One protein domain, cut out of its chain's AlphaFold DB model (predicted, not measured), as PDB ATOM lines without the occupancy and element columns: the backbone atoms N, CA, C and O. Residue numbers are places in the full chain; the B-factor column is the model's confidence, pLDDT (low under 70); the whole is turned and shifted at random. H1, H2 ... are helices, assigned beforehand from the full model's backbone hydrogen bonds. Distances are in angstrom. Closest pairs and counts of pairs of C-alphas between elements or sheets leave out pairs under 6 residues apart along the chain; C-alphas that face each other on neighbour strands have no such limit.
ATOM      1  N   GLN A   2     -12.727 -51.008 -34.477       37.41
ATOM      2  CA  GLN A   2     -12.624 -49.939 -33.471       37.41
ATOM      3  C   GLN A   2     -13.172 -48.600 -34.006       37.41
ATOM      4  O   GLN A   2     -12.526 -47.930 -34.818       37.41
ATOM      5  N   LYS A   3     -14.368 -48.196 -33.552       44.56
ATOM      6  CA  LYS A   3     -14.987 -46.887 -33.839       44.56
ATOM      7  C   LYS A   3     -14.158 -45.749 -33.214       44.56
ATOM      8  O   LYS A   3     -14.464 -45.258 -32.136       44.56
ATOM      9  N   THR A   4     -13.130 -45.297 -33.931       49.88
ATOM     10  CA  THR A   4     -12.210 -44.193 -33.563       49.88
ATOM     11  C   THR A   4     -12.793 -42.828 -33.975       49.88
ATOM     12  O   THR A   4     -12.142 -42.010 -34.622       49.88
ATOM     13  N   ILE A   5     -14.087 -42.607 -33.733       54.94
ATOM     14  CA  ILE A   5     -14.865 -41.633 -34.520       54.94
ATOM     15  C   ILE A   5     -14.739 -40.177 -34.033       54.94
ATOM     16  O   ILE A   5     -15.105 -39.270 -34.771       54.94
ATOM     17  N   LEU A   6     -14.172 -39.896 -32.854       61.16
ATOM     18  CA  LEU A   6     -14.410 -38.586 -32.223       61.16
ATOM     19  C   LEU A   6     -13.208 -37.631 -32.113       61.16
ATOM     20  O   LEU A   6     -13.431 -36.425 -32.036       61.16
ATOM     21  N   ILE A   7     -11.951 -38.090 -32.180       70.19
ATOM     22  CA  ILE A   7     -10.803 -37.176 -31.972       70.19
ATOM     23  C   ILE A   7     -10.322 -36.487 -33.257       70.19
ATOM     24  O   ILE A   7     -10.040 -35.291 -33.224       70.19
ATOM     25  N   TYR A   8     -10.303 -37.170 -34.408       82.06
ATOM     26  CA  TYR A   8      -9.767 -36.573 -35.645       82.06
ATOM     27  C   TYR A   8     -10.561 -35.357 -36.134       82.06
ATOM     28  O   TYR A   8     -10.008 -34.472 -36.783       82.06
ATOM     29  N   ARG A   9     -11.850 -35.283 -35.787       82.62
ATOM     30  CA  ARG A   9     -12.724 -34.162 -36.140       82.62
ATOM     31  C   ARG A   9     -12.305 -32.871 -35.430       82.62
ATOM     32  O   ARG A   9     -12.315 -31.819 -36.055       82.62
ATOM     33  N   ARG A  10     -11.882 -32.960 -34.161       83.56
ATOM     34  CA  ARG A  10     -11.379 -31.811 -33.385       83.56
ATOM     35  C   ARG A  10     -10.055 -31.305 -33.941       83.56
ATOM     36  O   ARG A  10      -9.909 -30.113 -34.161       83.56
ATOM     37  N   VAL A  11      -9.135 -32.221 -34.241       86.38
ATOM     38  CA  VAL A  11      -7.842 -31.879 -34.854       86.38
ATOM     39  C   VAL A  11      -8.046 -31.222 -36.221       86.38
ATOM     40  O   VAL A  11      -7.410 -30.225 -36.531       86.38
ATOM     41  N   HIS A  12      -8.973 -31.737 -37.030       89.88
ATOM     42  CA  HIS A  12      -9.311 -31.138 -38.320       89.88
ATOM     43  C   HIS A  12      -9.912 -29.726 -38.186       89.88
ATOM     44  O   HIS A  12      -9.544 -28.846 -38.961       89.88
ATOM     45  N   LEU A  13     -10.797 -29.499 -37.209       88.75
ATOM     46  CA  LEU A  13     -11.357 -28.173 -36.923       88.75
ATOM     47  C   LEU A  13     -10.279 -27.187 -36.466       88.75
ATOM     48  O   LEU A  13     -10.218 -26.080 -36.985       88.75
ATOM     49  N   GLU A  14      -9.393 -27.607 -35.568       89.44
ATOM     50  CA  GLU A  14      -8.299 -26.764 -35.081       89.44
ATOM     51  C   GLU A  14      -7.320 -26.392 -36.201       89.44
ATOM     52  O   GLU A  14      -6.924 -25.238 -36.338       89.44
ATOM     53  N   LEU A  15      -6.985 -27.348 -37.074       91.69
ATOM     54  CA  LEU A  15      -6.180 -27.073 -38.265       91.69
ATOM     55  C   LEU A  15      -6.860 -26.053 -39.184       91.69
ATOM     56  O   LEU A  15      -6.188 -25.171 -39.714       91.69
ATOM     57  N   ARG A  16      -8.186 -26.134 -39.337       91.25
ATOM     58  CA  ARG A  16      -8.960 -25.171 -40.126       91.25
ATOM     59  C   ARG A  16      -8.991 -23.785 -39.477       91.25
ATOM     60  O   ARG A  16      -8.856 -22.805 -40.201       91.25
ATOM     61  N   ASN A  17      -9.115 -23.705 -38.151       92.19
ATOM     62  CA  ASN A  17      -9.059 -22.446 -37.398       92.19
ATOM     63  C   ASN A  17      -7.702 -21.749 -37.557       92.19
ATOM     64  O   ASN A  17      -7.641 -20.530 -37.653       92.19
ATOM     65  N   ARG A  18      -6.620 -22.526 -37.669       93.50
ATOM     66  CA  ARG A  18      -5.262 -22.030 -37.952       93.50
ATOM     67  C   ARG A  18      -5.004 -21.738 -39.438       93.50
ATOM     68  O   ARG A  18      -3.873 -21.474 -39.821       93.50
ATOM     69  N   GLY A  19      -6.027 -21.820 -40.292       92.44
ATOM     70  CA  GLY A  19      -5.930 -21.525 -41.727       92.44
ATOM     71  C   GLY A  19      -5.450 -22.687 -42.605       92.44
ATOM     72  O   GLY A  19      -5.365 -22.545 -43.826       92.44
ATOM     73  N   HIS A  20      -5.186 -23.870 -42.046       90.81
ATOM     74  CA  HIS A  20      -4.762 -25.026 -42.832       90.81
ATOM     75  C   HIS A  20      -5.961 -25.743 -43.475       90.81
ATOM     76  O   HIS A  20      -6.758 -26.413 -42.811       90.81
ATOM     77  N   LYS A  21      -6.060 -25.692 -44.810       89.19
ATOM     78  CA  LYS A  21      -7.036 -26.473 -45.593       89.19
ATOM     79  C   LYS A  21      -6.555 -27.915 -45.794       89.19
ATOM     80  O   LYS A  21      -5.986 -28.271 -46.820       89.19
ATOM     81  N   VAL A  22      -6.797 -28.770 -44.800       90.06
ATOM     82  CA  VAL A  22      -6.416 -30.196 -44.828       90.06
ATOM     83  C   VAL A  22      -7.657 -31.079 -44.792       90.06
ATOM     84  O   VAL A  22      -8.482 -30.930 -43.903       90.06
ATOM     85  N   ASN A  23      -7.787 -32.051 -45.699       90.31
ATOM     86  CA  ASN A  23      -8.916 -32.990 -45.694       90.31
ATOM     87  C   ASN A  23      -8.934 -33.856 -44.411       90.31
ATOM     88  O   ASN A  23      -7.902 -34.399 -44.004       90.31
ATOM     89  N   HIS A  24     -10.114 -34.067 -43.821       86.38
ATOM     90  CA  HIS A  24     -10.315 -34.905 -42.633       86.38
ATOM     91  C   HIS A  24      -9.746 -36.330 -42.788       86.38
ATOM     92  O   HIS A  24      -9.214 -36.883 -41.825       86.38
ATOM     93  N   LYS A  25      -9.765 -36.903 -44.003       89.25
ATOM     94  CA  LYS A  25      -9.166 -38.224 -44.288       89.25
ATOM     95  C   LYS A  25      -7.646 -38.238 -44.079       89.25
ATOM     96  O   LYS A  25      -7.094 -39.222 -43.587       89.25
ATOM     97  N   LYS A  26      -6.956 -37.141 -44.423       89.88
ATOM     98  CA  LYS A  26      -5.496 -37.007 -44.254       89.88
ATOM     99  C   LYS A  26      -5.134 -36.942 -42.771       89.88
ATOM    100  O   LYS A  26      -4.233 -37.658 -42.342       89.88
ATOM    101  N   VAL A  27      -5.896 -36.172 -41.992       89.31
ATOM    102  CA  VAL A  27      -5.772 -36.096 -40.525       89.31
ATOM    103  C   VAL A  27      -5.989 -37.475 -39.896       89.31
ATOM    104  O   VAL A  27      -5.146 -37.946 -39.136       89.31
ATOM    105  N   GLN A  28      -7.057 -38.174 -40.285       87.25
ATOM    106  CA  GLN A  28      -7.362 -39.517 -39.790       87.25
ATOM    107  C   GLN A  28      -6.240 -40.527 -40.092       87.25
ATOM    108  O   GLN A  28      -5.879 -41.328 -39.228       87.25
ATOM    109  N   ARG A  29      -5.649 -40.479 -41.295       87.88
ATOM    110  CA  ARG A  29      -4.533 -41.357 -41.689       87.88
ATOM    111  C   ARG A  29      -3.268 -41.093 -40.870       87.88
ATOM    112  O   ARG A  29      -2.622 -42.049 -40.449       87.88
ATOM    113  N   ILE A  30      -2.924 -39.825 -40.641       89.06
ATOM    114  CA  ILE A  30      -1.755 -39.429 -39.837       89.06
ATOM    115  C   ILE A  30      -1.943 -39.860 -38.382       89.06
ATOM    116  O   ILE A  30      -1.074 -40.521 -37.827       89.06
ATOM    117  N   MET A  31      -3.109 -39.590 -37.794       86.69
ATOM    118  CA  MET A  31      -3.413 -40.017 -36.426       86.69
ATOM    119  C   MET A  31      -3.353 -41.538 -36.256       86.69
ATOM    120  O   MET A  31      -2.849 -42.017 -35.246       86.69
ATOM    121  N   LYS A  32      -3.809 -42.304 -37.260       83.75
ATOM    122  CA  LYS A  32      -3.688 -43.769 -37.256       83.75
ATOM    123  C   LYS A  32      -2.226 -44.224 -37.312       83.75
ATOM    124  O   LYS A  32      -1.875 -45.144 -36.583       83.75
ATOM    125  N   LYS A  33      -1.391 -43.589 -38.147       87.38
ATOM    126  CA  LYS A  33       0.053 -43.881 -38.232       87.38
ATOM    127  C   LYS A  33       0.784 -43.580 -36.921       87.38
ATOM    128  O   LYS A  33       1.643 -44.351 -36.530       87.38
ATOM    129  N   LEU A  34       0.412 -42.496 -36.245       85.75
ATOM    130  CA  LEU A  34       1.007 -42.072 -34.973       85.75
ATOM    131  C   LEU A  34       0.413 -42.786 -33.746       85.75
ATOM    132  O   LEU A  34       0.757 -42.447 -32.621       85.75
ATOM    133  N   GLY A  35      -0.519 -43.729 -33.927       79.69
ATOM    134  CA  GLY A  35      -1.154 -44.443 -32.813       79.69
ATOM    135  C   GLY A  35      -2.060 -43.578 -31.925       79.69
ATOM    136  O   GLY A  35      -2.489 -44.030 -30.867       79.69
ATOM    137  N   LEU A  36      -2.406 -42.360 -32.356       77.88
ATOM    138  CA  LEU A  36      -3.234 -41.412 -31.608       77.88
ATOM    139  C   LEU A  36      -4.710 -41.834 -31.671       77.88
ATOM    140  O   LEU A  36      -5.499 -41.319 -32.473       77.88
ATOM    141  N   LYS A  37      -5.083 -42.817 -30.846       66.94
ATOM    142  CA  LYS A  37      -6.458 -43.317 -30.724       66.94
ATOM    143  C   LYS A  37      -7.210 -42.593 -29.617       66.94
ATOM    144  O   LYS A  37      -6.715 -42.347 -28.525       66.94
ATOM    145  N   GLY A  38      -8.446 -42.232 -29.935       62.56
ATOM    146  CA  GLY A  38      -9.322 -41.524 -29.026       62.56
ATOM    147  C   GLY A  38     -10.235 -42.420 -28.229       62.56
ATOM    148  O   GLY A  38     -11.430 -42.462 -28.514       62.56
ATOM    149  N   ASP A  39      -9.694 -43.078 -27.213       58.78
ATOM    150  CA  ASP A  39     -10.450 -44.057 -26.422       58.78
ATOM    151  C   ASP A  39     -11.388 -43.401 -25.391       58.78
ATOM    152  O   ASP A  39     -12.340 -44.019 -24.910       58.78
ATOM    153  N   LYS A  40     -11.190 -42.106 -25.098       55.28
ATOM    154  CA  LYS A  40     -11.951 -41.362 -24.075       55.28
ATOM    155  C   LYS A  40     -13.452 -41.238 -24.363       55.28
ATOM    156  O   LYS A  40     -14.238 -41.229 -23.424       55.28
ATOM    157  N   PHE A  41     -13.869 -41.174 -25.629       55.16
ATOM    158  CA  PHE A  41     -15.269 -40.891 -25.992       55.16
ATOM    159  C   PHE A  41     -16.110 -42.132 -26.334       55.16
ATOM    160  O   PHE A  41     -17.285 -42.005 -26.677       55.16
ATOM    161  N   ILE A  42     -15.539 -43.339 -26.237       56.38
ATOM    162  CA  ILE A  42     -16.296 -44.600 -26.383       56.38
ATOM    163  C   ILE A  42     -17.192 -44.833 -25.160       56.38
ATOM    164  O   ILE A  42     -18.220 -45.503 -25.257       56.38
ATOM    165  N   ARG A  43     -16.855 -44.206 -24.028       54.38
ATOM    166  CA  ARG A  43     -17.696 -44.129 -22.835       54.38
ATOM    167  C   ARG A  43     -18.865 -43.171 -23.088       54.38
ATOM    168  O   ARG A  43     -18.977 -42.135 -22.444       54.38
ATOM    169  N   LYS A  44     -19.743 -43.508 -24.041       54.91
ATOM    170  CA  LYS A  44     -21.134 -43.053 -23.971       54.91
ATOM    171  C   LYS A  44     -21.589 -43.376 -22.552       54.91
ATOM    172  O   LYS A  44     -21.380 -44.506 -22.105       54.91
ATOM    173  N   SER A  45     -22.118 -42.379 -21.852       58.50
ATOM    174  CA  SER A  45     -22.880 -42.572 -20.622       58.50
ATOM    175  C   SER A  45     -23.630 -43.898 -20.717       58.50
ATOM    176  O   SER A  45     -24.310 -44.162 -21.714       58.50
TER     177      SER A  45
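This is residues 2 to 45 of the 92 residues of the protein "HTH_21 domain-containing protein" of Cytobacillus horneckiae (UniProt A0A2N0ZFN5). Two short helices pack on each other at a steep slant, H2 folding back from H1 after a looped link, and a tail with no named element, residues 34 to 45, trails away to Ser 45. The printed part has 44 residues, with H1 then H2 and no named strand; its class is all helix, though under half, 21, are in named elements. It is only just compact, close to loose, with a radius of gyration of the C-alphas of 11.0 A, and only just flat, spanning 34 by 23 by 12 A.

Look at H1, residues 7 to 17, and H2, residues 24 to 33: they touch, their closest C-alphas being those of Tyr 8 and Gln 28, 5.6 A apart. They run opposite ways at a steep tilt of 54 degrees. In both, every O i to N i+4 pair is within hydrogen-bond range.

Find C-alpha 7 at (-10.803, -37.176, -31.972); from there H1 runs 15.8 A to C-alpha 17. H2 runs 14.4 A from C-alpha 24 to C-alpha 33 at (0.053, -43.881, -38.232).

The C-alphas farthest apart, those of Gly 19 and Ser 45, are 34.3 A apart. The printed part has no cut, and the link from H1 to H2 is short. In the B-factor column, residues 2 to 6 and 37 to 45 have pLDDT under 70.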